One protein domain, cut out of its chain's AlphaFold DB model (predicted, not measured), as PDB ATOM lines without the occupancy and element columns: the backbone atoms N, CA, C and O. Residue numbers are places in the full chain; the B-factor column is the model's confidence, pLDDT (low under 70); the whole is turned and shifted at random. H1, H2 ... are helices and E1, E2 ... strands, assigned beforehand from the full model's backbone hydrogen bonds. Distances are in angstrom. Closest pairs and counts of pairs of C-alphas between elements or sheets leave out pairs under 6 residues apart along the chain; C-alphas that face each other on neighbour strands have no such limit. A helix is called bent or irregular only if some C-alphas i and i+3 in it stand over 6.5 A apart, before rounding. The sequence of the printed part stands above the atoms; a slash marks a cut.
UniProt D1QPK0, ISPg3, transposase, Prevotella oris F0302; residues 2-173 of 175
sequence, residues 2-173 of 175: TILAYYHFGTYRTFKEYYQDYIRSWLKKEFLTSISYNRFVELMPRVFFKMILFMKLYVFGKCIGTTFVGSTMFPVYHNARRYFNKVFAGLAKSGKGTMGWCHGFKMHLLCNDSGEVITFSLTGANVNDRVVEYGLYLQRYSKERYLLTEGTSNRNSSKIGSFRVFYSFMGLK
ATOM      1  N   THR A   2      -0.468  29.168  10.985       81.44
ATOM      2  CA  THR A   2      -0.768  28.053  10.076       81.44
ATOM      3  C   THR A   2      -2.026  28.289   9.246       81.44
ATOM      4  O   THR A   2      -1.937  28.270   8.031       81.44
ATOM      5  N   ILE A   3      -3.150  28.652   9.872       84.12
ATOM      6  CA  ILE A   3      -4.417  28.979   9.182       84.12
ATOM      7  C   ILE A   3      -4.230  30.017   8.055       84.12
ATOM      8  O   ILE A   3      -4.799  29.893   6.980       84.12
ATOM      9  N   LEU A   4      -3.405  31.042   8.268       79.56
ATOM     10  CA  LEU A   4      -3.185  32.100   7.272       79.56
ATOM     11  C   LEU A   4      -2.231  31.651   6.165       79.56
ATOM     12  O   LEU A   4      -2.407  32.028   5.011       79.56
ATOM     13  N   ALA A   5      -1.234  30.835   6.513       79.56
ATOM     14  CA  ALA A   5      -0.347  30.223   5.536       79.56
ATOM     15  C   ALA A   5      -1.120  29.247   4.633       79.56
ATOM     16  O   ALA A   5      -0.986  29.311   3.419       79.56
ATOM     17  N   TYR A   6      -1.989  28.406   5.199       81.06
ATOM     18  CA  TYR A   6      -2.842  27.498   4.427       81.06
ATOM     19  C   TYR A   6      -3.836  28.240   3.540       81.06
ATOM     20  O   TYR A   6      -4.019  27.837   2.398       81.06
ATOM     21  N   TYR A   7      -4.435  29.333   4.025       80.62
ATOM     22  CA  TYR A   7      -5.263  30.188   3.175       80.62
ATOM     23  C   TYR A   7      -4.493  30.654   1.935       80.62
ATOM     24  O   TYR A   7      -5.012  30.590   0.829       80.62
ATOM     25  N   HIS A   8      -3.237  31.071   2.117       74.81
ATOM     26  CA  HIS A   8      -2.413  31.581   1.028       74.81
ATOM     27  C   HIS A   8      -2.124  30.547  -0.069       74.81
ATOM     28  O   HIS A   8      -2.105  30.886  -1.251       74.81
ATOM     29  N   PHE A   9      -1.879  29.297   0.320       76.25
ATOM     30  CA  PHE A   9      -1.692  28.204  -0.637       76.25
ATOM     31  C   PHE A   9      -3.022  27.633  -1.150       76.25
ATOM     32  O   PHE A   9      -3.023  26.835  -2.085       76.25
ATOM     33  N   GLY A  10      -4.144  28.029  -0.547       76.19
ATOM     34  CA  GLY A  10      -5.485  27.649  -0.960       76.19
ATOM     35  C   GLY A  10      -6.007  28.479  -2.134       76.19
ATOM     36  O   GLY A  10      -5.442  29.496  -2.525       76.19
ATOM     37  N   THR A  11      -7.130  28.037  -2.691       79.94
ATOM     38  CA  THR A  11      -7.795  28.654  -3.853       79.94
ATOM     39  C   THR A  11      -9.002  29.521  -3.477       79.94
ATOM     40  O   THR A  11      -9.734  29.980  -4.353       79.94
ATOM     41  N   TYR A  12      -9.234  29.743  -2.181       81.62
ATOM     42  CA  TYR A  12     -10.400  30.474  -1.685       81.62
ATOM     43  C   TYR A  12     -10.318  31.961  -2.029       81.62
ATOM     44  O   TYR A  12      -9.281  32.595  -1.839       81.62
ATOM     45  N   ARG A  13     -11.440  32.525  -2.491       77.75
ATOM     46  CA  ARG A  13     -11.528  33.942  -2.865       77.75
ATOM     47  C   ARG A  13     -11.540  34.861  -1.661       77.75
ATOM     48  O   ARG A  13     -10.910  35.902  -1.740       77.75
ATOM     49  N   THR A  14     -12.225  34.471  -0.584       82.25
ATOM     50  CA  THR A  14     -12.310  35.280   0.636       82.25
ATOM     51  C   THR A  14     -11.837  34.537   1.877       82.25
ATOM     52  O   THR A  14     -12.001  33.317   2.002       82.25
ATOM     53  N   PHE A  15     -11.274  35.266   2.845       81.94
ATOM     54  CA  PHE A  15     -10.875  34.673   4.124       81.94
ATOM     55  C   PHE A  15     -12.071  34.144   4.903       81.94
ATOM     56  O   PHE A  15     -11.949  33.184   5.660       81.94
ATOM     57  N   LYS A  16     -13.218  34.817   4.779       84.75
ATOM     58  CA  LYS A  16     -14.420  34.471   5.532       84.75
ATOM     59  C   LYS A  16     -14.955  33.109   5.109       84.75
ATOM     60  O   LYS A  16     -15.181  32.283   5.989       84.75
ATOM     61  N   GLU A  17     -15.073  32.867   3.804       86.12
ATOM     62  CA  GLU A  17     -15.456  31.562   3.244       86.12
ATOM     63  C   GLU A  17     -14.448  30.490   3.655       86.12
ATOM     64  O   GLU A  17     -14.818  29.485   4.252       86.12
ATOM     65  N   TYR A  18     -13.149  30.749   3.479       87.50
ATOM     66  CA  TYR A  18     -12.108  29.825   3.928       87.50
ATOM     67  C   TYR A  18     -12.227  29.464   5.416       87.50
ATOM     68  O   TYR A  18     -12.128  28.302   5.811       87.50
ATOM     69  N   TYR A  19     -12.435  30.460   6.275       85.56
ATOM     70  CA  TYR A  19     -12.496  30.230   7.708       85.56
ATOM     71  C   TYR A  19     -13.769  29.478   8.114       85.56
ATOM     72  O   TYR A  19     -13.719  28.596   8.969       85.56
ATOM     73  N   GLN A  20     -14.916  29.828   7.533       84.81
ATOM     74  CA  GLN A  20     -16.197  29.218   7.883       84.81
ATOM     75  C   GLN A  20     -16.343  27.815   7.283       84.81
ATOM     76  O   GLN A  20     -16.693  26.891   8.015       84.81
ATOM     77  N   ASP A  21     -15.986  27.632   6.016       84.00
ATOM     78  CA  ASP A  21     -16.248  26.388   5.293       84.00
ATOM     79  C   ASP A  21     -15.107  25.385   5.446       84.00
ATOM     80  O   ASP A  21     -15.348  24.204   5.677       84.00
ATOM     81  N   TYR A  22     -13.849  25.825   5.384       84.38
ATOM     82  CA  TYR A  22     -12.708  24.910   5.455       84.38
ATOM     83  C   TYR A  22     -12.231  24.691   6.892       84.38
ATOM     84  O   TYR A  22     -12.163  23.557   7.368       84.38
ATOM     85  N   ILE A  23     -11.945  25.772   7.624       85.19
ATOM     86  CA  ILE A  23     -11.385  25.655   8.979       85.19
ATOM     87  C   ILE A  23     -12.414  25.114   9.973       85.19
ATOM     88  O   ILE A  23     -12.106  24.187  10.722       85.19
ATOM     89  N   ARG A  24     -13.631  25.677  10.006       81.06
ATOM     90  CA  ARG A  24     -14.647  25.257  10.988       81.06
ATOM     91  C   ARG A  24     -15.359  23.956  10.625       81.06
ATOM     92  O   ARG A  24     -15.807  23.283  11.552       81.06
ATOM     93  N   SER A  25     -15.457  23.599   9.341       80.56
ATOM     94  CA  SER A  25     -16.073  22.330   8.924       80.56
ATOM     95  C   SER A  25     -15.052  21.190   8.912       80.56
ATOM     96  O   SER A  25     -15.131  20.276   9.732       80.56
ATOM     97  N   TRP A  26     -14.039  21.276   8.044       79.69
ATOM     98  CA  TRP A  26     -13.121  20.165   7.766       79.69
ATOM     99  C   TRP A  26     -12.003  20.018   8.801       79.69
ATOM    100  O   TRP A  26     -11.676  18.906   9.208       79.69
ATOM    101  N   LEU A  27     -11.437  21.129   9.278       77.25
ATOM    102  CA  LEU A  27     -10.291  21.135  10.204       77.25
ATOM    103  C   LEU A  27     -10.686  21.296  11.680       77.25
ATOM    104  O   LEU A  27      -9.849  21.602  12.533       77.25
ATOM    105  N   LYS A  28     -11.953  21.036  12.016       75.81
ATOM    106  CA  LYS A  28     -12.485  21.173  13.380       75.81
ATOM    107  C   LYS A  28     -11.736  20.321  14.413       75.81
ATOM    108  O   LYS A  28     -11.596  20.740  15.558       75.81
ATOM    109  N   LYS A  29     -11.261  19.135  14.013       76.50
ATOM    110  CA  LYS A  29     -10.506  18.215  14.884       76.50
ATOM    111  C   LYS A  29      -9.083  18.704  15.173       76.50
ATOM    112  O   LYS A  29      -8.600  18.511  16.279       76.50
ATOM    113  N   GLU A  30      -8.450  19.371  14.210       76.19
ATOM    114  CA  GLU A  30      -7.082  19.898  14.333       76.19
ATOM    115  C   GLU A  30      -7.038  21.210  15.135       76.19
ATOM    116  O   GLU A  30      -6.071  21.505  15.834       76.19
ATOM    117  N   PHE A  31      -8.114  22.002  15.084       72.25
ATOM    118  CA  PHE A  31      -8.246  23.253  15.833       72.25
ATOM    119  C   PHE A  31      -9.372  23.144  16.873       72.25
ATOM    120  O   PHE A  31     -10.421  23.779  16.752       72.25
ATOM    121  N   LEU A  32      -9.123  22.347  17.921       53.06
ATOM    122  CA  LEU A  32     -10.050  22.024  19.026       53.06
ATOM    123  C   LEU A  32     -10.669  23.249  19.732       53.06
ATOM    124  O   LEU A  32     -11.749  23.156  20.310       53.06
ATOM    125  N   THR A  33     -10.029  24.418  19.654       59.78
ATOM    126  CA  THR A  33     -10.572  25.697  20.132       59.78
ATOM    127  C   THR A  33     -11.016  26.551  18.943       59.78
ATOM    128  O   THR A  33     -10.278  27.406  18.451       59.78
ATOM    129  N   SER A  34     -12.236  26.322  18.440       61.62
ATOM    130  CA  SER A  34     -12.793  27.121  17.337       61.62
ATOM    131  C   SER A  34     -13.100  28.542  17.814       61.62
ATOM    132  O   SER A  34     -14.191  28.852  18.294       61.62
ATOM    133  N   ILE A  35     -12.107  29.418  17.684       74.44
ATOM    134  CA  ILE A  35     -12.263  30.860  17.836       74.44
ATOM    135  C   ILE A  35     -13.339  31.327  16.836       74.44
ATOM    136  O   ILE A  35     -13.438  30.820  15.719       74.44
ATOM    137  N   SER A  36     -14.202  32.269  17.221       84.19
ATOM    138  CA  SER A  36     -15.156  32.840  16.262       84.19
ATOM    139  C   SER A  36     -14.410  33.618  15.172       84.19
ATOM    140  O   SER A  36     -13.341  34.175  15.421       84.19
ATOM    141  N   TYR A  37     -14.977  33.709  13.965       83.75
ATOM    142  CA  TYR A  37     -14.363  34.471  12.867       83.75
ATOM    143  C   TYR A  37     -13.998  35.906  13.294       83.75
ATOM    144  O   TYR A  37     -12.863  36.337  13.105       83.75
ATOM    145  N   ASN A  38     -14.916  36.606  13.969       83.44
ATOM    146  CA  ASN A  38     -14.682  37.969  14.458       83.44
ATOM    147  C   ASN A  38     -13.490  38.027  15.420       83.44
ATOM    148  O   ASN A  38     -12.595  38.856  15.259       83.44
ATOM    149  N   ARG A  39     -13.421  37.090  16.374       85.06
ATOM    150  CA  ARG A  39     -12.307  37.027  17.321       85.06
ATOM    151  C   ARG A  39     -10.986  36.692  16.630       85.06
ATOM    152  O   ARG A  39      -9.937  37.185  17.036       85.06
ATOM    153  N   PHE A  40     -11.012  35.890  15.569       84.50
ATOM    154  CA  PHE A  40      -9.821  35.624  14.770       84.50
ATOM    155  C   PHE A  40      -9.328  36.890  14.057       84.50
ATOM    156  O   PHE A  40      -8.136  37.196  14.106       84.50
ATOM    157  N   VAL A  41     -10.234  37.661  13.450       81.31
ATOM    158  CA  VAL A  41      -9.916  38.932  12.780       81.31
ATOM    159  C   VAL A  41      -9.349  39.962  13.765       81.31
ATOM    160  O   VAL A  41      -8.378  40.648  13.448       81.31
ATOM    161  N   GLU A  42      -9.863  40.023  14.993       82.69
ATOM    162  CA  GLU A  42      -9.284  40.849  16.065       82.69
ATOM    163  C   GLU A  42      -7.862  40.422  16.455       82.69
ATOM    164  O   GLU A  42      -7.027  41.258  16.800       82.69
ATOM    165  N   LEU A  43      -7.567  39.120  16.410       84.38
ATOM    166  CA  LEU A  43      -6.253  38.571  16.753       84.38
ATOM    167  C   LEU A  43      -5.247  38.657  15.598       84.38
ATOM    168  O   LEU A  43      -4.037  38.596  15.839       84.38
ATOM    169  N   MET A  44      -5.710  38.843  14.360       81.00
ATOM    170  CA  MET A  44      -4.861  38.939  13.171       81.00
ATOM    171  C   MET A  44      -3.679  39.913  13.321       81.00
ATOM    172  O   MET A  44      -2.576  39.510  12.968       81.00
ATOM    173  N   PRO A  45      -3.805  41.153  13.840       81.12
ATOM    174  CA  PRO A  45      -2.661  42.051  14.045       81.12
ATOM    175  C   PRO A  45      -1.550  41.441  14.900       81.12
ATOM    176  O   PRO A  45      -0.374  41.588  14.592       81.12
ATOM    177  N   ARG A  46      -1.901  40.704  15.958       85.56
ATOM    178  CA  ARG A  46      -0.903  40.046  16.814       85.56
ATOM    179  C   ARG A  46      -0.164  38.957  16.046       85.56
ATOM    180  O   ARG A  46       1.047  38.801  16.176       85.56
ATOM    181  N   VAL A  47      -0.901  38.212  15.228       83.31
ATOM    182  CA  VAL A  47      -0.350  37.168  14.361       83.31
ATOM    183  C   VAL A  47       0.510  37.783  13.250       83.31
ATOM    184  O   VAL A  47       1.577  37.267  12.955       83.31
ATOM    185  N   PHE A  48       0.125  38.935  12.714       81.38
ATOM    186  CA  PHE A  48       0.892  39.683  11.721       81.38
ATOM    187  C   PHE A  48       2.293  40.052  12.212       81.38
ATOM    188  O   PHE A  48       3.278  39.771  11.534       81.38
ATOM    189  N   PHE A  49       2.406  40.617  13.416       81.75
ATOM    190  CA  PHE A  49       3.710  40.985  13.975       81.75
ATOM    191  C   PHE A  49       4.608  39.774  14.213       81.75
ATOM    192  O   PHE A  49       5.797  39.816  13.903       81.75
ATOM    193  N   LYS A  50       4.037  38.660  14.685       84.00
ATOM    194  CA  LYS A  50       4.782  37.401  14.802       84.00
ATOM    195  C   LYS A  50       5.294  36.914  13.436       84.00
ATOM    196  O   LYS A  50       6.332  36.268  13.379       84.00
ATOM    197  N   MET A  51       4.591  37.225  12.345       80.31
ATOM    198  CA  MET A  51       4.929  36.760  10.997       80.31
ATOM    199  C   MET A  51       6.041  37.622  10.414       80.31
ATOM    200  O   MET A  51       6.991  37.083   9.858       80.31
ATOM    201  N   ILE A  52       5.977  38.938  10.642       80.38
ATOM    202  CA  ILE A  52       7.089  39.859  10.380       80.38
ATOM    203  C   ILE A  52       8.347  39.378  11.094       80.38
ATOM    204  O   ILE A  52       9.403  39.291  10.477       80.38
ATOM    205  N   LEU A  53       8.237  39.063  12.386       82.50
ATOM    206  CA  LEU A  53       9.376  38.610  13.174       82.50
ATOM    207  C   LEU A  53       9.936  37.293  12.629       82.50
ATOM    208  O   LEU A  53      11.138  37.187  12.415       82.50
ATOM    209  N   PHE A  54       9.067  36.322  12.337       82.88
ATOM    210  CA  PHE A  54       9.466  35.059  11.719       82.88
ATOM    211  C   PHE A  54      10.215  35.283  10.396       82.88
ATOM    212  O   PHE A  54      11.290  34.729  10.189       82.88
ATOM    213  N   MET A  55       9.711  36.163   9.530       77.19
ATOM    214  CA  MET A  55      10.395  36.504   8.281       77.19
ATOM    215  C   MET A  55      11.750  37.141   8.518       77.19
ATOM    216  O   MET A  55      12.722  36.765   7.866       77.19
ATOM    217  N   LYS A  56      11.823  38.063   9.482       75.25
ATOM    218  CA  LYS A  56      13.071  38.740   9.811       75.25
ATOM    219  C   LYS A  56      14.161  37.794  10.304       75.25
ATOM    220  O   LYS A  56      15.339  38.043  10.064       75.25
ATOM    221  N   LEU A  57      13.765  36.721  10.983       75.38
ATOM    222  CA  LEU A  57      14.685  35.737  11.537       75.38
ATOM    223  C   LEU A  57      15.099  34.668  10.518       75.38
ATOM    224  O   LEU A  57      16.259  34.267  10.515       75.38
ATOM    225  N   TYR A  58      14.180  34.213   9.660       68.62
ATOM    226  CA  TYR A  58      14.378  32.972   8.899       68.62
ATOM    227  C   TYR A  58      14.393  33.118   7.372       68.62
ATOM    228  O   TYR A  58      14.837  32.195   6.697       68.62
ATOM    229  N   VAL A  59      13.915  34.229   6.800       65.00
ATOM    230  CA  VAL A  59      13.605  34.303   5.352       65.00
ATOM    231  C   VAL A  59      14.652  35.083   4.549       65.00
ATOM    232  O   VAL A  59      14.618  35.088   3.321       65.00
ATOM    233  N   PHE A  60      15.616  35.716   5.213       72.06
ATOM    234  CA  PHE A  60      16.530  36.630   4.539       72.06
ATOM    235  C   PHE A  60      17.693  35.965   3.805       72.06
ATOM    236  O   PHE A  60      18.367  35.074   4.321       72.06
ATOM    237  N   GLY A  61      17.914  36.448   2.581       67.06
ATOM    238  CA  GLY A  61      19.032  36.102   1.719       67.06
ATOM    239  C   GLY A  61      20.353  36.702   2.189       67.06
ATOM    240  O   GLY A  61      20.417  37.500   3.131       67.06
ATOM    241  N   LYS A  62      21.434  36.295   1.524       70.00
ATOM    242  CA  LYS A  62      22.756  36.855   1.799       70.00
ATOM    243  C   LYS A  62      22.880  38.231   1.150       70.00
ATOM    244  O   LYS A  62      22.407  38.450   0.036       70.00
ATOM    245  N   CYS A  63      23.544  39.142   1.853       71.12
ATOM    246  CA  CYS A  63      23.891  40.456   1.330       71.12
ATOM    247  C   CYS A  63      25.179  40.330   0.505       71.12
ATOM    248  O   CYS A  63      26.244  40.674   0.995       71.12
ATOM    249  N   ILE A  64      25.091  39.757  -0.697       68.38
ATOM    250  CA  ILE A  64      26.220  39.601  -1.629       68.38
ATOM    251  C   ILE A  64      25.934  40.460  -2.863       68.38
ATOM    252  O   ILE A  64      24.783  40.545  -3.286       68.38
ATOM    253  N   GLY A  65      26.976  41.082  -3.419       72.06
ATOM    254  CA  GLY A  65      26.873  41.856  -4.654       72.06
ATOM    255  C   GLY A  65      26.171  43.203  -4.477       72.06
ATOM    256  O   GLY A  65      26.271  43.849  -3.431       72.06
ATOM    257  N   THR A  66      25.480  43.645  -5.530       75.62
ATOM    258  CA  THR A  66      24.772  44.935  -5.530       75.62
ATOM    259  C   THR A  66      23.442  44.800  -4.802       75.62
ATOM    260  O   THR A  66      22.699  43.843  -5.015       75.62
ATOM    261  N   THR A  67      23.121  45.776  -3.951       78.56
ATOM    262  CA  THR A  67      21.844  45.802  -3.235       78.56
ATOM    263  C   THR A  67      20.921  46.881  -3.781       78.56
ATOM    264  O   THR A  67      21.339  47.999  -4.079       78.56
ATOM    265  N   PHE A  68      19.644  46.536  -3.902       78.88
ATOM    266  CA  PHE A  68      18.591  47.409  -4.399       78.88
ATOM    267  C   PHE A  68      17.629  47.744  -3.270       78.88
ATOM    268  O   PHE A  68      17.150  46.851  -2.567       78.88
ATOM    269  N   VAL A  69      17.329  49.033  -3.114       82.12
ATOM    270  CA  VAL A  69      16.318  49.516  -2.173       82.12
ATOM    271  C   VAL A  69      15.057  49.859  -2.949       82.12
ATOM    272  O   VAL A  69      15.089  50.657  -3.883       82.12
ATOM    273  N   GLY A  70      13.939  49.270  -2.543       81.00
ATOM    274  CA  GLY A  70      12.624  49.584  -3.085       81.00
ATOM    275  C   GLY A  70      11.618  49.797  -1.969       81.00
ATOM    276  O   GLY A  70      11.755  49.241  -0.884       81.00
ATOM    277  N   SER A  71      10.578  50.578  -2.227       81.88
ATOM    278  CA  SER A  71       9.465  50.737  -1.296       81.88
ATOM    279  C   SER A  71       8.150  50.445  -1.999       81.88
ATOM    280  O   SER A  71       7.910  50.960  -3.091       81.88
ATOM    281  N   THR A  72       7.278  49.667  -1.368       83.50
ATOM    282  CA  THR A  72       5.932  49.391  -1.874       83.50
ATOM    283  C   THR A  72       4.882  49.777  -0.841       83.50
ATOM    284  O   THR A  72       5.037  49.529   0.358       83.50
ATOM    285  N   MET A  73       3.815  50.437  -1.294       84.56
ATOM    286  CA  MET A  73       2.680  50.754  -0.432       84.56
ATOM    287  C   MET A  73       1.777  49.541  -0.294       84.56
ATOM    288  O   MET A  73       1.455  48.868  -1.270       84.56
ATOM    289  N   PHE A  74       1.306  49.327   0.925       82.00
ATOM    290  CA  PHE A  74       0.452  48.217   1.273       82.00
ATOM    291  C   PHE A  74      -0.899  48.703   1.830       82.00
ATOM    292  O   PHE A  74      -0.952  49.130   2.991       82.00
ATOM    293  N   PRO A  75      -1.996  48.631   1.048       81.81
ATOM    294  CA  PRO A  75      -3.326  48.990   1.521       81.81
ATOM    295  C   PRO A  75      -3.867  47.911   2.439       81.81
ATOM    296  O   PRO A  75      -4.079  46.772   2.034       81.81
ATOM    297  N   VAL A  76      -4.121  48.299   3.682       78.31
ATOM    298  CA  VAL A  76      -4.715  47.416   4.680       78.31
ATOM    299  C   VAL A  76      -6.221  47.323   4.485       78.31
ATOM    300  O   VAL A  76      -6.777  46.253   4.663       78.31
ATOM    301  N   TYR A  77      -6.871  48.429   4.124       77.31
ATOM    302  CA  TYR A  77      -8.306  48.485   3.859       77.31
ATOM    303  C   TYR A  77      -8.552  49.136   2.513       77.31
ATOM    304  O   TYR A  77      -7.770  49.980   2.066       77.31
ATOM    305  N   HIS A  78      -9.704  48.834   1.920       77.31
ATOM    306  CA  HIS A  78     -10.222  49.686   0.866       77.31
ATOM    307  C   HIS A  78     -10.489  51.096   1.417       77.31
ATOM    308  O   HIS A  78     -11.027  51.249   2.519       77.31
ATOM    309  N   ASN A  79     -10.142  52.138   0.656       76.00
ATOM    310  CA  ASN A  79     -10.217  53.526   1.129       76.00
ATOM    311  C   ASN A  79     -11.622  53.909   1.624       76.00
ATOM    312  O   ASN A  79     -11.734  54.606   2.632       76.00
ATOM    313  N   ALA A  80     -12.680  53.398   0.984       79.00
ATOM    314  CA  ALA A  80     -14.064  53.642   1.397       79.00
ATOM    315  C   ALA A  80     -14.419  53.025   2.767       79.00
ATOM    316  O   ALA A  80     -15.286  53.534   3.470       79.00
ATOM    317  N   ARG A  81     -13.739  51.946   3.179       75.62
ATOM    318  CA  ARG A  81     -14.034  51.189   4.411       75.62
ATOM    319  C   ARG A  81     -13.082  51.500   5.570       75.62
ATOM    320  O   ARG A  81     -13.225  50.928   6.651       75.62
ATOM    321  N   ARG A  82     -12.133  52.427   5.384       75.00
ATOM    322  CA  ARG A  82     -11.064  52.726   6.359       75.00
ATOM    323  C   ARG A  82     -11.561  53.130   7.751       75.00
ATOM    324  O   ARG A  82     -10.847  52.931   8.724       75.00
ATOM    325  N   TYR A  83     -12.761  53.702   7.848       79.56
ATOM    326  CA  TYR A  83     -13.335  54.167   9.115       79.56
ATOM    327  C   TYR A  83     -14.087  53.074   9.887       79.56
ATOM    328  O   TYR A  83     -14.237  53.177  11.103       79.56
ATOM    329  N   PHE A  84     -14.533  52.019   9.200       79.25
ATOM    330  CA  PHE A  84     -15.284  50.922   9.809       79.25
ATOM    331  C   PHE A  84     -14.358  49.841  10.368       79.25
ATOM    332  O   PHE A  84     -14.597  49.306  11.451       79.25
ATOM    333  N   ASN A  85     -13.261  49.552   9.667       75.38
ATOM    334  CA  ASN A  85     -12.322  48.520  10.084       75.38
ATOM    335  C   ASN A  85     -11.296  49.059  11.091       75.38
ATOM    336  O   ASN A  85     -10.396  49.820  10.747       75.38
ATOM    337  N   LYS A  86     -11.389  48.603  12.347       80.06
ATOM    338  CA  LYS A  86     -10.511  49.042  13.455       80.06
ATOM    339  C   LYS A  86      -9.335  48.108  13.749       80.06
ATOM    340  O   LYS A  86      -8.572  48.347  14.677       80.06
ATOM    341  N   VAL A  87      -9.162  47.054  12.955       77.62
ATOM    342  CA  VAL A  87      -8.197  45.971  13.216       77.62
ATOM    343  C   VAL A  87      -6.744  46.476  13.341       77.62
ATOM    344  O   VAL A  87      -5.970  45.944  14.123       77.62
ATOM    345  N   PHE A  88      -6.361  47.510  12.598       81.12
ATOM    346  CA  PHE A  88      -5.046  48.155  12.647       81.12
ATOM    347  C   PHE A  88      -5.165  49.648  12.980       81.12
ATOM    348  O   PHE A  88      -4.301  50.444  12.602       81.12
ATOM    349  N   ALA A  89      -6.233  50.035  13.682       83.88
ATOM    350  CA  ALA A  89      -6.409  51.404  14.142       83.88
ATOM    351  C   ALA A  89      -5.176  51.858  14.944       83.88
ATOM    352  O   ALA A  89      -4.619  51.106  15.741       83.88
ATOM    353  N   GLY A  90      -4.707  53.079  14.680       84.44
ATOM    354  CA  GLY A  90      -3.495  53.639  15.286       84.44
ATOM    355  C   GLY A  90      -2.182  53.239  14.599       84.44
ATOM    356  O   GLY A  90      -1.276  54.071  14.537       84.44
ATOM    357  N   LEU A  91      -2.101  52.033  14.023       85.31
ATOM    358  CA  LEU A  91      -0.907  51.509  13.341       85.31
ATOM    359  C   LEU A  91      -0.877  51.850  11.847       85.31
ATOM    360  O   LEU A  91       0.133  52.336  11.344       85.31
ATOM    361  N   ALA A  92      -1.982  51.606  11.140       87.56
ATOM    362  CA  ALA A  92      -2.117  51.962   9.733       87.56
ATOM    363  C   ALA A  92      -2.262  53.484   9.582       87.56
ATOM    364  O   ALA A  92      -2.934  54.148  10.377       87.56
ATOM    365  N   LYS A  93      -1.623  54.050   8.555       90.69
ATOM    366  CA  LYS A  93      -1.653  55.488   8.261       90.69
ATOM    367  C   LYS A  93      -2.053  55.721   6.812       90.69
ATOM    368  O   LYS A  93      -1.862  54.855   5.965       90.69
ATOM    369  N   SER A  94      -2.617  56.891   6.530       89.44
ATOM    370  CA  SER A  94      -2.950  57.294   5.162       89.44
ATOM    371  C   SER A  94      -1.735  57.916   4.491       89.44
ATOM    372  O   SER A  94      -1.179  58.875   5.018       89.44
ATOM    373  N   GLY A  95      -1.356  57.417   3.323       88.75
ATOM    374  CA  GLY A  95      -0.296  57.981   2.499       88.75
ATOM    375  C   GLY A  95      -0.705  58.075   1.040       88.75
ATOM    376  O   GLY A  95      -1.629  57.393   0.596       88.75
ATOM    377  N   LYS A  96      -0.007  58.930   0.294       86.94
ATOM    378  CA  LYS A  96      -0.109  59.011  -1.161       86.94
ATOM    379  C   LYS A  96       1.181  58.469  -1.758       86.94
ATOM    380  O   LYS A  96       2.265  58.890  -1.362       86.94
ATOM    381  N   GLY A  97       1.059  57.569  -2.720       81.88
ATOM    382  CA  GLY A  97       2.185  57.133  -3.539       81.88
ATOM    383  C   GLY A  97       1.819  57.148  -5.011       81.88
ATOM    384  O   GLY A  97       0.842  57.784  -5.409       81.88
ATOM    385  N   THR A  98       2.606  56.445  -5.819       79.06
ATOM    386  CA  THR A  98       2.472  56.429  -7.283       79.06
ATOM    387  C   THR A  98       1.094  55.972  -7.747       79.06
ATOM    388  O   THR A  98       0.538  56.561  -8.664       79.06
ATOM    389  N   MET A  99       0.510  54.979  -7.073       80.88
ATOM    390  CA  MET A  99      -0.808  54.427  -7.410       80.88
ATOM    391  C   MET A  99      -1.984  55.152  -6.723       80.88
ATOM    392  O   MET A  99      -3.112  54.671  -6.758       80.88
ATOM    393  N   GLY A 100      -1.744  56.298  -6.076       85.25
ATOM    394  CA  GLY A 100      -2.782  57.100  -5.421       85.25
ATOM    395  C   GLY A 100      -2.788  57.003  -3.895       85.25
ATOM    396  O   GLY A 100      -1.762  56.746  -3.260       85.25
ATOM    397  N   TRP A 101      -3.944  57.294  -3.294       87.12
ATOM    398  CA  TRP A 101      -4.128  57.277  -1.842       87.12
ATOM    399  C   TRP A 101      -4.309  55.855  -1.319       87.12
ATOM    400  O   TRP A 101      -5.065  55.066  -1.878       87.12
ATOM    401  N   CYS A 102      -3.661  55.556  -0.202       87.00
ATOM    402  CA  CYS A 102      -3.688  54.258   0.448       87.00
ATOM    403  C   CYS A 102      -3.777  54.451   1.965       87.00
ATOM    404  O   CYS A 102      -3.062  55.283   2.525       87.00
ATOM    405  N   HIS A 103      -4.633  53.682   2.643       88.19
ATOM    406  CA  HIS A 103      -4.622  53.579   4.102       88.19
ATOM    407  C   HIS A 103      -4.018  52.240   4.530       88.19
ATOM    408  O   HIS A 103      -4.618  51.178   4.346       88.19
ATOM    409  N   GLY A 104      -2.818  52.286   5.102       89.12
ATOM    410  CA  GLY A 104      -2.089  51.081   5.452       89.12
ATOM    411  C   GLY A 104      -0.637  51.331   5.828       89.12
ATOM    412  O   GLY A 104      -0.320  52.257   6.580       89.12
ATOM    413  N   PHE A 105       0.238  50.476   5.315       87.88
ATOM    414  CA  PHE A 105       1.667  50.487   5.605       87.88
ATOM    415  C   PHE A 105       2.480  50.761   4.343       87.88
ATOM    416  O   PHE A 105       1.977  50.666   3.227       87.88
ATOM    417  N   LYS A 106       3.755  51.081   4.516       86.56
ATOM    418  CA  LYS A 106       4.751  51.079   3.454       86.56
ATOM    419  C   LYS A 106       5.883  50.141   3.844       86.56
ATOM    420  O   LYS A 106       6.414  50.222   4.956       86.56
ATOM    421  N   MET A 107       6.206  49.228   2.941       85.81
ATOM    422  CA  MET A 107       7.247  48.231   3.117       85.81
ATOM    423  C   MET A 107       8.472  48.646   2.314       85.81
ATOM    424  O   MET A 107       8.401  48.749   1.093       85.81
ATOM    425  N   HIS A 108       9.581  48.869   3.007       84.31
ATOM    426  CA  HIS A 108      10.883  49.161   2.419       84.31
ATOM    427  C   HIS A 108      11.682  47.867   2.362       84.31
ATOM    428  O   HIS A 108      11.875  47.225   3.392       84.31
ATOM    429  N   LEU A 109      12.105  47.473   1.173       82.06
ATOM    430  CA  LEU A 109      12.771  46.222   0.851       82.06
ATOM    431  C   LEU A 109      14.218  46.501   0.478       82.06
ATOM    432  O   LEU A 109      14.490  47.429  -0.283       82.06
ATOM    433  N   LEU A 110      15.120  45.664   0.979       82.06
ATOM    434  CA  LEU A 110      16.476  45.546   0.473       82.06
ATOM    435  C   LEU A 110      16.610  44.179  -0.197       82.06
ATOM    436  O   LEU A 110      16.419  43.159   0.468       82.06
ATOM    437  N   CYS A 111      16.949  44.160  -1.480       81.88
ATOM    438  CA  CYS A 111      17.134  42.938  -2.261       81.88
ATOM    439  C   CYS A 111      18.556  42.858  -2.820       81.88
ATOM    440  O   CYS A 111      19.178  43.896  -3.042       81.88
ATOM    441  N   ASN A 112      19.069  41.650  -3.050       82.19
ATOM    442  CA  ASN A 112      20.295  41.458  -3.828       82.19
ATOM    443  C   ASN A 112      20.002  41.433  -5.341       82.19
ATOM    444  O   ASN A 112      18.847  41.418  -5.771       82.19
ATOM    445  N   ASP A 113      21.067  41.417  -6.136       82.06
ATOM    446  CA  ASP A 113      21.055  41.262  -7.596       82.06
ATOM    447  C   ASP A 113      20.386  39.974  -8.099       82.06
ATOM    448  O   ASP A 113      19.798  39.960  -9.176       82.06
ATOM    449  N   SER A 114      20.391  38.921  -7.286       79.75
ATOM    450  CA  SER A 114      19.702  37.655  -7.551       79.75
ATOM    451  C   SER A 114      18.199  37.693  -7.223       79.75
ATOM    452  O   SER A 114      17.501  36.693  -7.391       79.75
ATOM    453  N   GLY A 115      17.678  38.824  -6.729       74.25
ATOM    454  CA  GLY A 115      16.270  38.997  -6.364       74.25
ATOM    455  C   GLY A 115      15.875  38.421  -4.996       74.25
ATOM    456  O   GLY A 115      14.689  38.404  -4.659       74.25
ATOM    457  N   GLU A 116      16.825  37.966  -4.175       77.19
ATOM    458  CA  GLU A 116      16.552  37.562  -2.795       77.19
ATOM    459  C   GLU A 116      16.368  38.787  -1.893       77.19
ATOM    460  O   GLU A 116      17.162  39.729  -1.912       77.19
ATOM    461  N   VAL A 117      15.356  38.747  -1.023       78.75
ATOM    462  CA  VAL A 117      15.156  39.789  -0.011       78.75
ATOM    463  C   VAL A 117      16.170  39.602   1.117       78.75
ATOM    464  O   VAL A 117      16.168  38.580   1.803       78.75
ATOM    465  N   ILE A 118      17.015  40.605   1.338       80.44
ATOM    466  CA  ILE A 118      18.037  40.645   2.393       80.44
ATOM    467  C   ILE A 118      17.441  41.146   3.706       80.44
ATOM    468  O   ILE A 118      17.780  40.654   4.779       80.44
ATOM    469  N   THR A 119      16.599  42.176   3.646       80.25
ATOM    470  CA  THR A 119      15.891  42.696   4.819       80.25
ATOM    471  C   THR A 119      14.695  43.545   4.403       80.25
ATOM    472  O   THR A 119      14.558  43.924   3.240       80.25
ATOM    473  N   PHE A 120      13.825  43.869   5.359       82.44
ATOM    474  CA  PHE A 120      12.785  44.869   5.157       82.44
ATOM    475  C   PHE A 120      12.474  45.674   6.421       82.44
ATOM    476  O   PHE A 120      12.634  45.213   7.558       82.44
ATOM    477  N   SER A 121      11.942  46.873   6.204       83.31
ATOM    478  CA  SER A 121      11.332  47.716   7.226       83.31
ATOM    479  C   SER A 121       9.864  47.968   6.897       83.31
ATOM    480  O   SER A 121       9.500  48.134   5.734       83.31
ATOM    481  N   LEU A 122       9.010  47.985   7.919       85.00
ATOM    482  CA  LEU A 122       7.591  48.293   7.776       85.00
ATOM    483  C   LEU A 122       7.299  49.609   8.492       85.00
ATOM    484  O   LEU A 122       7.606  49.763   9.669       85.00
ATOM    485  N   THR A 123       6.685  50.538   7.773       87.12
ATOM    486  CA  THR A 123       6.355  51.887   8.246       87.12
ATOM    487  C   THR A 123       4.891  52.204   7.950       87.12
ATOM    488  O   THR A 123       4.236  51.469   7.213       87.12
ATOM    489  N   GLY A 124       4.338  53.275   8.523       88.69
ATOM    490  CA  GLY A 124       3.021  53.767   8.107       88.69
ATOM    491  C   GLY A 124       3.053  54.263   6.658       88.69
ATOM    492  O   GLY A 124       4.080  54.757   6.199       88.69
ATOM    493  N   ALA A 125       1.942  54.167   5.917       88.56
ATOM    494  CA  ALA A 125       1.942  54.576   4.505       88.56
ATOM    495  C   ALA A 125       2.247  56.072   4.285       88.56
ATOM    496  O   ALA A 125       2.664  56.458   3.196       88.56
ATOM    497  N   ASN A 126       2.063  56.910   5.311       88.69
ATOM    498  CA  ASN A 126       2.358  58.346   5.290       88.69
ATOM    499  C   ASN A 126       3.858  58.677   5.270       88.69
ATOM    500  O   ASN A 126       4.221  59.830   5.048       88.69
ATOM    501  N   VAL A 127       4.721  57.699   5.548       84.62
ATOM    502  CA  VAL A 127       6.165  57.908   5.618       84.62
ATOM    503  C   VAL A 127       6.732  58.128   4.218       84.62
ATOM    504  O   VAL A 127       6.490  57.339   3.303       84.62
ATOM    505  N   ASN A 128       7.481  59.217   4.044       78.75
ATOM    506  CA  ASN A 128       8.128  59.560   2.780       78.75
ATOM    507  C   ASN A 128       9.431  58.761   2.604       78.75
ATOM    508  O   ASN A 128      10.204  58.618   3.547       78.75
ATOM    509  N   ASP A 129       9.695  58.283   1.391       70.69
ATOM    510  CA  ASP A 129      10.866  57.453   1.061       70.69
ATOM    511  C   ASP A 129      12.174  58.251   1.109       70.69
ATOM    512  O   ASP A 129      13.254  57.693   1.266       70.69
ATOM    513  N   ARG A 130      12.066  59.582   1.042       69.06
ATOM    514  CA  ARG A 130      13.185  60.517   1.226       69.06
ATOM    515  C   ARG A 130      13.607  60.676   2.684       69.06
ATOM    516  O   ARG A 130      14.589  61.364   2.947       69.06
ATOM    517  N   VAL A 131      12.860  60.105   3.634       68.88
ATOM    518  CA  VAL A 131      13.266  60.132   5.038       68.88
ATOM    519  C   VAL A 131      14.521  59.280   5.174       68.88
ATOM    520  O   VAL A 131      14.491  58.049   5.118       68.88
ATOM    521  N   VAL A 132      15.629  59.994   5.347       59.53
ATOM    522  CA  VAL A 132      16.996  59.478   5.360       59.53
ATOM    523  C   VAL A 132      17.166  58.370   6.404       59.53
ATOM    524  O   VAL A 132      17.935  57.446   6.190       59.53
ATOM    525  N   GLU A 133      16.393  58.400   7.490       69.19
ATOM    526  CA  GLU A 133      16.441  57.426   8.583       69.19
ATOM    527  C   GLU A 133      16.246  55.969   8.124       69.19
ATOM    528  O   GLU A 133      17.009  55.093   8.529       69.19
ATOM    529  N   TYR A 134      15.289  55.692   7.231       67.62
ATOM    530  CA  TYR A 134      15.022  54.320   6.772       67.62
ATOM    531  C   TYR A 134      16.017  53.860   5.713       67.62
ATOM    532  O   TYR A 134      16.458  52.710   5.744       67.62
ATOM    533  N   GLY A 135      16.405  54.764   4.811       67.31
ATOM    534  CA  GLY A 135      17.471  54.511   3.845       67.31
ATOM    535  C   GLY A 135      18.795  54.218   4.550       67.31
ATOM    536  O   GLY A 135      19.435  53.213   4.254       67.31
ATOM    537  N   LEU A 136      19.153  55.023   5.555       68.94
ATOM    538  CA  LEU A 136      20.330  54.818   6.398       68.94
ATOM    539  C   LEU A 136      20.232  53.550   7.233       68.94
ATOM    540  O   LEU A 136      21.232  52.852   7.358       68.94
ATOM    541  N   TYR A 137      19.066  53.229   7.799       76.06
ATOM    542  CA  TYR A 137      18.875  51.979   8.532       76.06
ATOM    543  C   TYR A 137      19.146  50.772   7.630       76.06
ATOM    544  O   TYR A 137      19.916  49.892   8.000       76.06
ATOM    545  N   LEU A 138      18.565  50.748   6.426       74.12
ATOM    546  CA  LEU A 138      18.757  49.651   5.478       74.12
ATOM    547  C   LEU A 138      20.196  49.594   4.947       74.12
ATOM    548  O   LEU A 138      20.752  48.503   4.838       74.12
ATOM    549  N   GLN A 139      20.825  50.744   4.688       70.88
ATOM    550  CA  GLN A 139      22.235  50.819   4.291       70.88
ATOM    551  C   GLN A 139      23.181  50.357   5.406       70.88
ATOM    552  O   GLN A 139      24.093  49.574   5.145       70.88
ATOM    553  N   ARG A 140      22.962  50.788   6.655       74.56
ATOM    554  CA  ARG A 140      23.730  50.320   7.822       74.56
ATOM    555  C   ARG A 140      23.573  48.817   8.003       74.56
ATOM    556  O   ARG A 140      24.572  48.116   8.108       74.56
ATOM    557  N   TYR A 141      22.338  48.323   7.936       73.06
ATOM    558  CA  TYR A 141      22.042  46.898   8.050       73.06
ATOM    559  C   TYR A 141      22.717  46.078   6.943       73.06
ATOM    560  O   TYR A 141      23.258  45.008   7.209       73.06
ATOM    561  N   SER A 142      22.717  46.587   5.705       70.31
ATOM    562  CA  SER A 142      23.442  45.988   4.582       70.31
ATOM    563  C   SER A 142      24.939  45.898   4.875       70.31
ATOM    564  O   SER A 142      25.511  44.819   4.757       70.31
ATOM    565  N   LYS A 143      25.555  46.996   5.326       70.94
ATOM    566  CA  LYS A 143      26.993  47.068   5.612       70.94
ATOM    567  C   LYS A 143      27.413  46.132   6.749       70.94
ATOM    568  O   LYS A 143      28.390  45.407   6.604       70.94
ATOM    569  N   GLU A 144      26.658  46.102   7.848       71.56
ATOM    570  CA  GLU A 144      26.906  45.198   8.982       71.56
ATOM    571  C   GLU A 144      26.758  43.722   8.585       71.56
ATOM    572  O   GLU A 144      27.573  42.889   8.972       71.56
ATOM    573  N   ARG A 145      25.743  43.381   7.779       68.81
ATOM    574  CA  ARG A 145      25.523  42.003   7.313       68.81
ATOM    575  C   ARG A 145      26.541  41.558   6.270       68.81
ATOM    576  O   ARG A 145      26.919  40.393   6.318       68.81
ATOM    577  N   TYR A 146      26.971  42.444   5.369       62.78
ATOM    578  CA  TYR A 146      27.971  42.141   4.339       62.78
ATOM    579  C   TYR A 146      29.267  41.625   4.978       62.78
ATOM    580  O   TYR A 146      29.762  40.563   4.601       62.78
ATOM    581  N   LEU A 147      29.729  42.309   6.032       61.06
ATOM    582  CA  LEU A 147      30.921  41.946   6.809       61.06
ATOM    583  C   LEU A 147      30.794  40.590   7.531       61.06
ATOM    584  O   LEU A 147      31.796  39.938   7.799       61.06
ATOM    585  N   LEU A 148      29.573  40.141   7.838       60.31
ATOM    586  CA  LEU A 148      29.310  38.868   8.525       60.31
ATOM    587  C   LEU A 148      29.105  37.688   7.557       60.31
ATOM    588  O   LEU A 148      29.209  36.526   7.957       60.31
ATOM    589  N   THR A 149      28.781  37.953   6.288       55.12
ATOM    590  CA  THR A 149      28.489  36.911   5.289       55.12
ATOM    591  C   THR A 149      29.719  36.256   4.661       55.12
ATOM    592  O   THR A 149      29.552  35.206   4.036       55.12
ATOM    593  N   GLU A 150      30.930  36.784   4.873       51.75
ATOM    594  CA  GLU A 150      32.180  36.174   4.380       51.75
ATOM    595  C   GLU A 150      32.528  34.826   5.052       51.75
ATOM    596  O   GLU A 150      33.397  34.113   4.565       51.75
ATOM    597  N   GLY A 151      31.823  34.413   6.118       43.78
ATOM    598  CA  GLY A 151      32.210  33.240   6.923       43.78
ATOM    599  C   GLY A 151      31.223  32.073   7.043       43.78
ATOM    600  O   GLY A 151      31.538  31.112   7.738       43.78
ATOM    601  N   THR A 152      30.023  32.096   6.444       43.97
ATOM    602  CA  THR A 152      29.021  31.032   6.709       43.97
ATOM    603  C   THR A 152      28.429  30.400   5.450       43.97
ATOM    604  O   THR A 152      27.631  30.990   4.714       43.97
ATOM    605  N   SER A 153      28.826  29.149   5.205       45.75
ATOM    606  CA  SER A 153      28.249  28.249   4.201       45.75
ATOM    607  C   SER A 153      26.993  27.546   4.733       45.75
ATOM    608  O   SER A 153      26.851  27.314   5.929       45.75
ATOM    609  N   ASN A 154      26.120  27.182   3.794       46.31
ATOM    610  CA  ASN A 154      24.911  26.367   3.920       46.31
ATOM    611  C   ASN A 154      23.718  26.925   4.712       46.31
ATOM    612  O   ASN A 154      23.671  26.901   5.938       46.31
ATOM    613  N   ARG A 155      22.658  27.277   3.967       48.38
ATOM    614  CA  ARG A 155      21.272  26.898   4.297       48.38
ATOM    615  C   ARG A 155      20.378  26.999   3.053       48.38
ATOM    616  O   ARG A 155      20.133  28.087   2.537       48.38
ATOM    617  N   ASN A 156      19.920  25.839   2.582       39.50
ATOM    618  CA  ASN A 156      18.969  25.682   1.484       39.50
ATOM    619  C   ASN A 156      17.508  25.861   1.937       39.50
ATOM    620  O   ASN A 156      17.140  25.505   3.056       39.50
ATOM    621  N   SER A 157      16.685  26.246   0.954       46.06
ATOM    622  CA  SER A 157      15.235  26.015   0.811       46.06
ATOM    623  C   SER A 157      14.239  27.007   1.449       46.06
ATOM    624  O   SER A 157      14.365  27.425   2.594       46.06
ATOM    625  N   SER A 158      13.187  27.320   0.670       40.09
ATOM    626  CA  SER A 158      11.916  28.004   1.020       40.09
ATOM    627  C   SER A 158      11.848  29.549   1.091       40.09
ATOM    628  O   SER A 158      11.018  30.111   1.805       40.09
ATOM    629  N   LYS A 159      12.635  30.291   0.300       50.81
ATOM    630  CA  LYS A 159      12.669  31.771   0.393       50.81
ATOM    631  C   LYS A 159      11.482  32.518  -0.255       50.81
ATOM    632  O   LYS A 159      11.080  33.565   0.245       50.81
ATOM    633  N   ILE A 160      10.862  31.972  -1.308       45.25
ATOM    634  CA  ILE A 160       9.791  32.661  -2.070       45.25
ATOM    635  C   ILE A 160       8.411  32.529  -1.397       45.25
ATOM    636  O   ILE A 160       7.621  33.476  -1.385       45.25
ATOM    637  N   GLY A 161       8.120  31.373  -0.789       42.75
ATOM    638  CA  GLY A 161       6.803  31.084  -0.204       42.75
ATOM    639  C   GLY A 161       6.448  32.006   0.962       42.75
ATOM    640  O   GLY A 161       5.313  32.460   1.070       42.75
ATOM    641  N   SER A 162       7.432  32.359   1.790       52.47
ATOM    642  CA  SER A 162       7.205  33.231   2.941       52.47
ATOM    643  C   SER A 162       6.726  34.614   2.504       52.47
ATOM    644  O   SER A 162       5.678  35.065   2.955       52.47
ATOM    645  N   PHE A 163       7.423  35.281   1.583       54.94
ATOM    646  CA  PHE A 163       7.044  36.632   1.155       54.94
ATOM    647  C   PHE A 163       5.647  36.687   0.527       54.94
ATOM    648  O   PHE A 163       4.890  37.632   0.744       54.94
ATOM    649  N   ARG A 164       5.267  35.633  -0.195       55.97
ATOM    650  CA  ARG A 164       3.931  35.489  -0.774       55.97
ATOM    651  C   ARG A 164       2.850  35.357   0.318       55.97
ATOM    652  O   ARG A 164       1.830  36.043   0.248       55.97
ATOM    653  N   VAL A 165       3.128  34.607   1.393       54.97
ATOM    654  CA  VAL A 165       2.284  34.547   2.607       54.97
ATOM    655  C   VAL A 165       2.187  35.916   3.292       54.97
ATOM    656  O   VAL A 165       1.107  36.279   3.766       54.97
ATOM    657  N   PHE A 166       3.273  36.707   3.297       58.25
ATOM    658  CA  PHE A 166       3.240  38.087   3.793       58.25
ATOM    659  C   PHE A 166       2.212  38.910   3.033       58.25
ATOM    660  O   PHE A 166       1.310  39.466   3.652       58.25
ATOM    661  N   TYR A 167       2.326  38.937   1.702       59.41
ATOM    662  CA  TYR A 167       1.463  39.718   0.823       59.41
ATOM    663  C   TYR A 167      -0.004  39.302   0.923       59.41
ATOM    664  O   TYR A 167      -0.878  40.165   0.989       59.41
ATOM    665  N   SER A 168      -0.300  38.003   1.001       56.62
ATOM    666  CA  SER A 168      -1.692  37.556   1.106       56.62
ATOM    667  C   SER A 168      -2.321  37.829   2.454       56.62
ATOM    668  O   SER A 168      -3.461  38.271   2.469       56.62
ATOM    669  N   PHE A 169      -1.608  37.663   3.574       57.62
ATOM    670  CA  PHE A 169      -2.140  38.059   4.889       57.62
ATOM    671  C   PHE A 169      -2.659  39.503   4.888       57.62
ATOM    672  O   PHE A 169      -3.604  39.888   5.574       57.62
ATOM    673  N   MET A 170      -1.952  40.310   4.131       57.09
ATOM    674  CA  MET A 170      -2.118  41.727   4.009       57.09
ATOM    675  C   MET A 170      -3.288  42.040   3.049       57.09
ATOM    676  O   MET A 170      -4.129  42.877   3.379       57.09
ATOM    677  N   GLY A 171      -3.419  41.304   1.935       54.47
ATOM    678  CA  GLY A 171      -4.576  41.350   1.026       54.47
ATOM    679  C   GLY A 171      -5.896  40.914   1.674       54.47
ATOM    680  O   GLY A 171      -6.939  41.482   1.366       54.47
ATOM    681  N   LEU A 172      -5.843  40.014   2.664       53.19
ATOM    682  CA  LEU A 172      -7.018  39.542   3.408       53.19
ATOM    683  C   LEU A 172      -7.813  40.618   4.148       53.19
ATOM    684  O   LEU A 172      -8.935  40.360   4.572       53.19
ATOM    685  N   LYS A 173      -7.231  41.796   4.380       50.97
ATOM    686  CA  LYS A 173      -7.916  42.889   5.087       50.97
ATOM    687  C   LYS A 173      -8.588  43.894   4.158       50.97
ATOM    688  O   LYS A 173      -9.272  44.795   4.642       50.97
TER     689      LYS A 173
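This is residues 2 to 173 of the 175 residues of the protein "ISPg3, transposase" of Prevotella oris F0302 (UniProt D1QPK0). What does the model look like? A strongly twisted sheet of four strands, bent within E3, has H4 covering E3 and E4. H5 and H3 run side by side next to the sheet, and H1 and H2 lie beyond it. What makes it up? The printed part has 172 residues with five named helices and four named strands, class mixed, helices and strands; along the chain the helices H1 to H3 come first, then the four strands, then H4 and H5; the sheet is branched, with E3 the antiparallel neighbour of E1, of E2 and of E4. It is compact, with a radius of gyration of the C-alphas of 18.0 A and spans of 50 by 39 by 23 A.

Where are the strands? E3, residues 100 to 112, measures 27.9 A and bends by 105 degrees at residue 103. E1, residues 67 to 77, measures 31.1 A from C-alpha 67 at (21.844, 45.802, -3.235); E2 is residues 93 to 97 and E4 residues 117 to 124. Where are the helices? H3, residues 37 to 58, measures 29.1 A and is irregular, with C-alphas 42 and 45 7.0 A apart. H4, residues 132 to 149, measures 25.3 A; H5, residues 159 to 171, ends at C-alpha 171 at (-4.576, 41.350, 1.026). H1 is residues 2 to 9 and H2 residues 15 to 26.

How do the strands pair? E1 is on one side of E3, with N 70 and O 109 3.0 A apart; E2 and E4 are on the other side, with N 95 and O 102 2.8 A apart and N 108 and O 121 2.8 A apart. E2 E3 E4 form a meander, each strand the antiparallel neighbour of the one before, through two hairpins. Which helices are on the sheet? H4 is over E3 and E4 at a height over the sheet of 9.1 A, its closest C-alphas to E3 being Leu 138 and Leu 110, 6.9 A. H5 is over none of the strands, its closest C-alphas to E1 being Met 170 and Val 76, 6.3 A; H3 only grazes the sheet with residues 52 to 57. How do the helices meet? Residues 48 to 55 of H3 touch H5 at a shallow tilt of 29 degrees, opposite ways, closest at C-alphas Met 55 and Ser 162, 7.0 A. H1 touches residues 164 to 169 of H5, about perpendicular at 82 degrees, closest at C-alphas His 8 and Val 165, 5.8 A. H2 only just touches H1, with 3 pairs of C-alphas within 8 A, closest Tyr 18 and Tyr 7, 6.9 A. Are the helix backbones complete? Every O i to N i+4 pair is within hydrogen-bond range in H1, against 5 of 8 in H2, 16 of 18 in H3, 13 of 14 in H4 and 8 of 9 in H5.

How far does it reach? The two C-alphas farthest apart, Ser 25 and Leu 147, are 51.0 A apart, and the printed part has no cut. Where is a long link? Residues 78 to 92 form the long link from E1 to E2. Where is confidence low? The mean pLDDT of the printed part is 74.7, and 43 residues are under 70, among them residues 145 to 173.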